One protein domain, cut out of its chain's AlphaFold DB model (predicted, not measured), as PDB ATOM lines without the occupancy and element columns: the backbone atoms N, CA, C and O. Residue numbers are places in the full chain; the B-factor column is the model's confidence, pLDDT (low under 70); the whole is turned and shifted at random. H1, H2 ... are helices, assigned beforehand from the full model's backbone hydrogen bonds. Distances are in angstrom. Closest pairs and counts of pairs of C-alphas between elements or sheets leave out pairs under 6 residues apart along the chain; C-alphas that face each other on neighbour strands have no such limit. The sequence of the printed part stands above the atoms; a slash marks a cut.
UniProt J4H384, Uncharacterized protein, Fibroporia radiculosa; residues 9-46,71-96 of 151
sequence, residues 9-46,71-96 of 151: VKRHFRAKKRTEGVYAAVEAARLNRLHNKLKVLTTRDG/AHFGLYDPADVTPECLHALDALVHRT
ATOM      1  N   VAL A   9      70.607  30.589 -50.667       95.50
ATOM      2  CA  VAL A   9      70.326  31.146 -49.334       95.50
ATOM      3  C   VAL A   9      68.826  31.397 -49.124       95.50
ATOM      4  O   VAL A   9      68.258  30.943 -48.132       95.50
ATOM      5  N   LYS A  10      68.134  32.065 -50.062       95.88
ATOM      6  CA  LYS A  10      66.691  32.335 -49.913       95.88
ATOM      7  C   LYS A  10      65.852  31.067 -50.050       95.88
ATOM      8  O   LYS A  10      64.856  30.939 -49.343       95.88
ATOM      9  N   ARG A  11      66.237  30.130 -50.923       96.19
ATOM     10  CA  ARG A  11      65.548  28.836 -51.049       96.19
ATOM     11  C   ARG A  11      65.672  28.015 -49.765       96.19
ATOM     12  O   ARG A  11      64.646  27.530 -49.304       96.19
ATOM     13  N   HIS A  12      66.860  27.941 -49.163       95.19
ATOM     14  CA  HIS A  12      67.086  27.258 -47.885       95.19
ATOM     15  C   HIS A  12      66.261  27.883 -46.753       95.19
ATOM     16  O   HIS A  12      65.554  27.183 -46.039       95.19
ATOM     17  N   PHE A  13      66.240  29.216 -46.655       94.44
ATOM     18  CA  PHE A  13      65.393  29.915 -45.683       94.44
ATOM     19  C   PHE A  13      63.896  29.615 -45.871       94.44
ATOM     20  O   PHE A  13      63.174  29.399 -44.900       94.44
ATOM     21  N   ARG A  14      63.415  29.574 -47.122       94.62
ATOM     22  CA  ARG A  14      62.025  29.191 -47.419       94.62
ATOM     23  C   ARG A  14      61.763  27.713 -47.124       94.62
ATOM     24  O   ARG A  14      60.662  27.398 -46.700       94.62
ATOM     25  N   ALA A  15      62.724  26.822 -47.363       95.12
ATOM     26  CA  ALA A  15      62.606  25.410 -47.002       95.12
ATOM     27  C   ALA A  15      62.432  25.269 -45.486       95.12
ATOM     28  O   ALA A  15      61.407  24.757 -45.057       95.12
ATOM     29  N   LYS A  16      63.325  25.886 -44.699       95.25
ATOM     30  CA  LYS A  16      63.246  25.900 -43.233       95.25
ATOM     31  C   LYS A  16      61.920  26.461 -42.710       95.25
ATOM     32  O   LYS A  16      61.313  25.899 -41.808       95.25
ATOM     33  N   LYS A  17      61.409  27.543 -43.315       95.56
ATOM     34  CA  LYS A  17      60.088  28.092 -42.956       95.56
ATOM     35  C   LYS A  17      58.937  27.114 -43.186       95.56
ATOM     36  O   LYS A  17      57.981  27.161 -42.422       95.56
ATOM     37  N   ARG A  18      59.009  26.285 -44.232       94.69
ATOM     38  CA  ARG A  18      57.970  25.296 -44.550       94.69
ATOM     39  C   ARG A  18      58.043  24.057 -43.660       94.69
ATOM     40  O   ARG A  18      57.006  23.451 -43.453       94.69
ATOM     41  N   THR A  19      59.225  23.691 -43.161       93.19
ATOM     42  CA  THR A  19      59.422  22.473 -42.356       93.19
ATOM     43  C   THR A  19      59.303  22.710 -40.854       93.19
ATOM     44  O   THR A  19      58.718  21.891 -40.161       93.19
ATOM     45  N   GLU A  20      59.837  23.819 -40.344       89.81
ATOM     46  CA  GLU A  20      60.009  24.043 -38.895       89.81
ATOM     47  C   GLU A  20      59.266  25.283 -38.379       89.81
ATOM     48  O   GLU A  20      59.230  25.550 -37.183       89.81
ATOM     49  N   GLY A  21      58.720  26.102 -39.280       90.06
ATOM     50  CA  GLY A  21      58.075  27.360 -38.920       90.06
ATOM     51  C   GLY A  21      56.579  27.233 -38.636       90.06
ATOM     52  O   GLY A  21      55.977  26.169 -38.742       90.06
ATOM     53  N   VAL A  22      55.946  28.385 -38.395       91.69
ATOM     54  CA  VAL A  22      54.484  28.523 -38.238       91.69
ATOM     55  C   VAL A  22      53.707  27.894 -39.404       91.69
ATOM     56  O   VAL A  22      52.642  27.332 -39.185       91.69
ATOM     57  N   TYR A  23      54.255  27.911 -40.627       94.06
ATOM     58  CA  TYR A  23      53.642  27.241 -41.780       94.06
ATOM     59  C   TYR A  23      53.446  25.738 -41.553       94.06
ATOM     60  O   TYR A  23      52.388  25.219 -41.887       94.06
ATOM     61  N   ALA A  24      54.429  25.053 -40.963       94.00
ATOM     62  CA  ALA A  24      54.320  23.625 -40.682       94.00
ATOM     63  C   ALA A  24      53.229  23.351 -39.637       94.00
ATOM     64  O   ALA A  24      52.399  22.466 -39.825       94.00
ATOM     65  N   ALA A  25      53.188  24.155 -38.570       92.69
ATOM     66  CA  ALA A  25      52.195  24.017 -37.506       92.69
ATOM     67  C   ALA A  25      50.759  24.266 -38.002       92.69
ATOM     68  O   ALA A  25      49.845  23.515 -37.662       92.69
ATOM     69  N   VAL A  26      50.557  25.296 -38.830       95.00
ATOM     70  CA  VAL A  26      49.241  25.623 -39.401       95.00
ATOM     71  C   VAL A  26      48.767  24.529 -40.357       95.00
ATOM     72  O   VAL A  26      47.615  24.105 -40.264       95.00
ATOM     73  N   GLU A  27      49.642  24.030 -41.234       92.75
ATOM     74  CA  GLU A  27      49.292  22.934 -42.145       92.75
ATOM     75  C   GLU A  27      48.991  21.638 -41.382       92.75
ATOM     76  O   GLU A  27      47.982  20.993 -41.660       92.75
ATOM     77  N   ALA A  28      49.772  21.294 -40.354       93.38
ATOM     78  CA  ALA A  28      49.480  20.142 -39.501       93.38
ATOM     79  C   ALA A  28      48.114  20.273 -38.802       93.38
ATOM     80  O   ALA A  28      47.327  19.327 -38.787       93.38
ATOM     81  N   ALA A  29      47.780  21.457 -38.278       94.81
ATOM     82  CA  ALA A  29      46.474  21.702 -37.670       94.81
ATOM     83  C   ALA A  29      45.329  21.574 -38.686       94.81
ATOM     84  O   ALA A  29      44.285  20.992 -38.379       94.81
ATOM     85  N   ARG A  30      45.516  22.090 -39.907       96.25
ATOM     86  CA  ARG A  30      44.544  21.950 -40.999       96.25
ATOM     87  C   ARG A  30      44.334  20.483 -41.374       96.25
ATOM     88  O   ARG A  30      43.186  20.058 -41.500       96.25
ATOM     89  N   LEU A  31      45.414  19.714 -41.499       95.88
ATOM     90  CA  LEU A  31      45.357  18.281 -41.784       95.88
ATOM     91  C   LEU A  31      44.656  17.509 -40.663       95.88
ATOM     92  O   LEU A  31      43.792  16.692 -40.956       95.88
ATOM     93  N   ASN A  32      44.928  17.826 -39.396       94.69
ATOM     94  CA  ASN A  32      44.239  17.203 -38.261       94.69
ATOM     95  C   ASN A  32      42.730  17.477 -38.278       94.69
ATOM     96  O   ASN A  32      41.933  16.570 -38.043       94.69
ATOM     97  N   ARG A  33      42.315  18.710 -38.601       95.50
ATOM     98  CA  ARG A  33      40.889  19.045 -38.757       95.50
ATOM     99  C   ARG A  33      40.244  18.216 -39.865       95.50
ATOM    100  O   ARG A  33      39.149  17.703 -39.667       95.50
ATOM    101  N   LEU A  34      40.911  18.079 -41.011       96.06
ATOM    102  CA  LEU A  34      40.404  17.285 -42.131       96.06
ATOM    103  C   LEU A  34      40.326  15.797 -41.773       96.06
ATOM    104  O   LEU A  34      39.298  15.170 -41.999       96.06
ATOM    105  N   HIS A  35      41.377  15.258 -41.162       94.62
ATOM    106  CA  HIS A  35      41.425  13.875 -40.706       94.62
ATOM    107  C   HIS A  35      40.290  13.566 -39.726       94.62
ATOM    108  O   HIS A  35      39.614  12.558 -39.877       94.62
ATOM    109  N   ASN A  36      40.023  14.454 -38.766       93.25
ATOM    110  CA  ASN A  36      38.920  14.264 -37.825       93.25
ATOM    111  C   ASN A  36      37.554  14.269 -38.524       93.25
ATOM    112  O   ASN A  36      36.709  13.449 -38.182       93.25
ATOM    113  N   LYS A  37      37.343  15.140 -39.521       92.69
ATOM    114  CA  LYS A  37      36.112  15.134 -40.331       92.69
ATOM    115  C   LYS A  37      35.948  13.821 -41.095       92.69
ATOM    116  O   LYS A  37      34.882  13.223 -41.039       92.69
ATOM    117  N   LEU A  38      37.009  13.362 -41.761       93.06
ATOM    118  CA  LEU A  38      36.995  12.092 -42.488       93.06
ATOM    119  C   LEU A  38      36.746  10.916 -41.547       93.06
ATOM    120  O   LEU A  38      35.924  10.068 -41.858       93.06
ATOM    121  N   LYS A  39      37.384  10.909 -40.372       91.38
ATOM    122  CA  LYS A  39      37.171   9.883 -39.353       91.38
ATOM    123  C   LYS A  39      35.699   9.798 -38.952       91.38
ATOM    124  O   LYS A  39      35.161   8.701 -38.943       91.38
ATOM    125  N   VAL A  40      35.055  10.938 -38.685       87.81
ATOM    126  CA  VAL A  40      33.623  10.992 -38.347       87.81
ATOM    127  C   VAL A  40      32.755  10.412 -39.462       87.81
ATOM    128  O   VAL A  40      31.849   9.647 -39.161       87.81
ATOM    129  N   LEU A  41      33.034  10.736 -40.728       84.69
ATOM    130  CA  LEU A  41      32.295  10.167 -41.862       84.69
ATOM    131  C   LEU A  41      32.484   8.647 -41.932       84.69
ATOM    132  O   LEU A  41      31.512   7.909 -41.876       84.69
ATOM    133  N   THR A  42      33.733   8.176 -41.899       83.88
ATOM    134  CA  THR A  42      34.034   6.738 -41.978       83.88
ATOM    135  C   THR A  42      33.478   5.922 -40.811       83.88
ATOM    136  O   THR A  42      33.248   4.729 -40.968       83.88
ATOM    137  N   THR A  43      33.301   6.522 -39.629       80.31
ATOM    138  CA  THR A  43      32.692   5.836 -38.478       80.31
ATOM    139  C   THR A  43      31.167   5.901 -38.503       80.31
ATOM    140  O   THR A  43      30.536   4.967 -38.027       80.31
ATOM    141  N   ARG A  44      30.571   6.961 -39.069       65.25
ATOM    142  CA  ARG A  44      29.113   7.064 -39.262       65.25
ATOM    143  C   ARG A  44      28.604   6.064 -40.294       65.25
ATOM    144  O   ARG A  44      27.600   5.413 -40.037       65.25
ATOM    145  N   ASP A  45      29.377   5.825 -41.353       58.66
ATOM    146  CA  ASP A  45      29.085   4.785 -42.351       58.66
ATOM    147  C   ASP A  45      29.053   3.356 -41.751       58.66
ATOM    148  O   ASP A  45      28.599   2.421 -42.405       58.66
ATOM    149  N   GLY A  46      29.541   3.165 -40.515       54.91
ATOM    150  CA  GLY A  46      29.465   1.900 -39.777       54.91
ATOM    151  C   GLY A  46      28.363   1.822 -38.711       54.91
ATOM    152  O   GLY A  46      28.128   0.733 -38.192       54.91
ATOM    153  N   ALA A  71      31.323  27.211 -50.754       68.00
ATOM    154  CA  ALA A  71      30.324  27.295 -49.691       68.00
ATOM    155  C   ALA A  71      30.345  26.048 -48.796       68.00
ATOM    156  O   ALA A  71      30.301  26.154 -47.573       68.00
ATOM    157  N   HIS A  72      30.562  24.867 -49.381       71.38
ATOM    158  CA  HIS A  72      30.676  23.615 -48.626       71.38
ATOM    159  C   HIS A  72      31.874  23.598 -47.652       71.38
ATOM    160  O   HIS A  72      31.836  22.944 -46.609       71.38
ATOM    161  N   PHE A  73      32.939  24.354 -47.944       75.19
ATOM    162  CA  PHE A  73      34.091  24.514 -47.047       75.19
ATOM    163  C   PHE A  73      33.981  25.709 -46.086       75.19
ATOM    164  O   PHE A  73      34.924  25.945 -45.325       75.19
ATOM    165  N   GLY A  74      32.862  26.445 -46.098       70.88
ATOM    166  CA  GLY A  74      32.681  27.669 -45.310       70.88
ATOM    167  C   GLY A  74      33.645  28.787 -45.715       70.88
ATOM    168  O   GLY A  74      34.002  29.626 -44.893       70.88
ATOM    169  N   LEU A  75      34.139  28.755 -46.958       74.56
ATOM    170  CA  LEU A  75      35.055  29.762 -47.500       74.56
ATOM    171  C   LEU A  75      34.310  30.954 -48.113       74.56
ATOM    172  O   LEU A  75      34.933  31.958 -48.450       74.56
ATOM    173  N   TYR A  76      33.004  30.801 -48.305       70.69
ATOM    174  CA  TYR A  76      32.129  31.740 -48.980       70.69
ATOM    175  C   TYR A  76      30.709  31.552 -48.444       70.69
ATOM    176  O   TYR A  76      30.215  30.424 -48.459       70.69
ATOM    177  N   ASP A  77      30.079  32.617 -47.953       74.38
ATOM    178  CA  ASP A  77      28.673  32.592 -47.551       74.38
ATOM    179  C   ASP A  77      27.811  33.029 -48.749       74.38
ATOM    180  O   ASP A  77      28.031  34.118 -49.288       74.38
ATOM    181  N   PRO A  78      26.845  32.215 -49.214       67.44
ATOM    182  CA  PRO A  78      25.917  32.640 -50.260       67.44
ATOM    183  C   PRO A  78      25.105  33.892 -49.879       67.44
ATOM    184  O   PRO A  78      24.644  34.600 -50.775       67.44
ATOM    185  N   ALA A  79      24.956  34.206 -48.587       73.38
ATOM    186  CA  ALA A  79      24.303  35.433 -48.132       73.38
ATOM    187  C   ALA A  79      25.123  36.707 -48.419       73.38
ATOM    188  O   ALA A  79      24.552  37.795 -48.475       73.38
ATOM    189  N   ASP A  80      26.431  36.583 -48.663       70.44
ATOM    190  CA  ASP A  80      27.310  37.712 -48.997       70.44
ATOM    191  C   ASP A  80      27.253  38.084 -50.494       70.44
ATOM    192  O   ASP A  80      27.832  39.086 -50.924       70.44
ATOM    193  N   VAL A  81      26.542  37.299 -51.315       73.50
ATOM    194  CA  VAL A  81      26.375  37.525 -52.764       73.50
ATOM    195  C   VAL A  81      25.186  38.433 -53.029       73.50
ATOM    196  O   VAL A  81      24.257  38.102 -53.766       73.50
ATOM    197  N   THR A  82      25.193  39.599 -52.404       77.25
ATOM    198  CA  THR A  82      24.169  40.603 -52.665       77.25
ATOM    199  C   THR A  82      24.559  41.439 -53.891       77.25
ATOM    200  O   THR A  82      25.754  41.663 -54.145       77.25
ATOM    201  N   PRO A  83      23.589  41.904 -54.699       73.31
ATOM    202  CA  PRO A  83      23.883  42.778 -55.836       73.31
ATOM    203  C   PRO A  83      24.603  44.060 -55.390       73.31
ATOM    204  O   PRO A  83      25.458  44.575 -56.111       73.31
ATOM    205  N   GLU A  84      24.352  44.532 -54.170       74.12
ATOM    206  CA  GLU A  84      25.028  45.677 -53.565       74.12
ATOM    207  C   GLU A  84      26.528  45.414 -53.338       74.12
ATOM    208  O   GLU A  84      27.360  46.277 -53.639       74.12
ATOM    209  N   CYS A  85      26.898  44.216 -52.871       71.94
ATOM    210  CA  CYS A  85      28.296  43.803 -52.710       71.94
ATOM    211  C   CYS A  85      29.021  43.680 -54.059       71.94
ATOM    212  O   CYS A  85      30.180  44.088 -54.180       71.94
ATOM    213  N   LEU A  86      28.335  43.182 -55.091       76.00
ATOM    214  CA  LEU A  86      28.882  43.111 -56.447       76.00
ATOM    215  C   LEU A  86      29.097  44.508 -57.049       76.00
ATOM    216  O   LEU A  86      30.149  44.756 -57.637       76.00
ATOM    217  N   HIS A  87      28.175  45.452 -56.832       75.94
ATOM    218  CA  HIS A  87      28.345  46.845 -57.263       75.94
ATOM    219  C   HIS A  87      29.494  47.561 -56.539       75.94
ATOM    220  O   HIS A  87      30.220  48.348 -57.152       75.94
ATOM    221  N   ALA A  88      29.704  47.276 -55.252       74.94
ATOM    222  CA  ALA A  88      30.835  47.822 -54.502       74.94
ATOM    223  C   ALA A  88      32.187  47.295 -55.021       74.94
ATOM    224  O   ALA A  88      33.160  48.052 -55.106       74.94
ATOM    225  N   LEU A  89      32.245  46.017 -55.405       74.00
ATOM    226  CA  LEU A  89      33.418  45.418 -56.047       74.00
ATOM    227  C   LEU A  89      33.669  46.005 -57.440       74.00
ATOM    228  O   LEU A  89      34.811  46.330 -57.763       74.00
ATOM    229  N   ASP A  90      32.621  46.208 -58.234       72.25
ATOM    230  CA  ASP A  90      32.716  46.808 -59.568       72.25
ATOM    231  C   ASP A  90      33.255  48.248 -59.508       72.25
ATOM    232  O   ASP A  90      34.203  48.614 -60.211       72.25
ATOM    233  N   ALA A  91      32.771  49.047 -58.552       71.62
ATOM    234  CA  ALA A  91      33.287  50.391 -58.290       71.62
ATOM    235  C   ALA A  91      34.774  50.400 -57.877       71.62
ATOM    236  O   ALA A  91      35.506  51.349 -58.184       71.62
ATOM    237  N   LEU A  92      35.245  49.351 -57.195       68.81
ATOM    238  CA  LEU A  92      36.645  49.196 -56.793       68.81
ATOM    239  C   LEU A  92      37.542  48.781 -57.973       68.81
ATOM    240  O   LEU A  92      38.656  49.296 -58.119       68.81
ATOM    241  N   VAL A  93      37.052  47.896 -58.841       68.62
ATOM    242  CA  VAL A  93      37.748  47.465 -60.064       68.62
ATOM    243  C   VAL A  93      37.848  48.627 -61.057       68.62
ATOM    244  O   VAL A  93      38.938  48.924 -61.551       68.62
ATOM    245  N   HIS A  94      36.770  49.382 -61.266       60.25
ATOM    246  CA  HIS A  94      36.773  50.546 -62.156       60.25
ATOM    247  C   HIS A  94      37.587  51.740 -61.634       60.25
ATOM    248  O   HIS A  94      38.019  52.577 -62.426       60.25
ATOM    249  N   ARG A  95      37.870  51.815 -60.326       58.47
ATOM    250  CA  ARG A  95      38.780  52.824 -59.752       58.47
ATOM    251  C   ARG A  95      40.262  52.482 -59.878       58.47
ATOM    252  O   ARG A  95      41.092  53.382 -59.763       58.47
ATOM    253  N   THR A  96      40.607  51.210 -60.053       53.47
ATOM    254  CA  THR A  96      42.000  50.734 -59.961       53.47
ATOM    255  C   THR A  96      42.611  50.351 -61.305       53.47
ATOM    256  O   THR A  96      43.829  50.185 -61.392       53.47
TER     257      THR A  96
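What this domain is: This is residues 9 to 46 and 71 to 96 of the 151 residues of an uncharacterized protein of Fibroporia radiculosa (UniProt J4H384). The long helix H2 follows H1 nearly end to end, the two making one long arm with an angle where they join. Well away across open space, H3 runs roughly back the other way, led in by the loop of residues 71 to 82, and it touches no helix. The printed part has 64 residues with three named helices, in the order H1, H2, H3, and no named strand; the class is all helix. It is extended, with a radius of gyration of the C-alphas of 19.9 A, and flat, spanning 51 by 42 by 12 A.

Where its parts are: H2, residues 22 to 44, is the longest helix at 33.2 A; its C-alpha 22 is at (54.484, 28.523, -38.238). H1, residues 9 to 20, measures 16.3 A and begins at C-alpha 9, (70.326, 31.146, -49.334). H3, residues 83 to 96, measures 20.2 A and ends at C-alpha 96, (42.000, 50.734, -59.961).

How they stand to each other: H2 and H1 only just touch, and only at the corner by their tight link, with 3 pairs of C-alphas within 8 A. The closest C-alphas are those of Arg 18 and Ala 24, 5.6 A apart. The two helices run the same way at a steep tilt of 38 degrees. H3 is apart from H2 and from H1. In H1, H2 and H3 every O i to N i+4 pair is within hydrogen-bond range.

The domain as a whole: The C-alphas farthest apart, those of Gly 46 and Arg 95, are 55.5 A from each other. Residues 47 to 70 are not printed, and C-alphas 46 and 71 are 27.3 A apart across this cut. The link from H2 to H3 runs across it. The mean pLDDT of the printed part is 82.4; residues 44 to 46, 71, 78 and 92 to 96 are under 70.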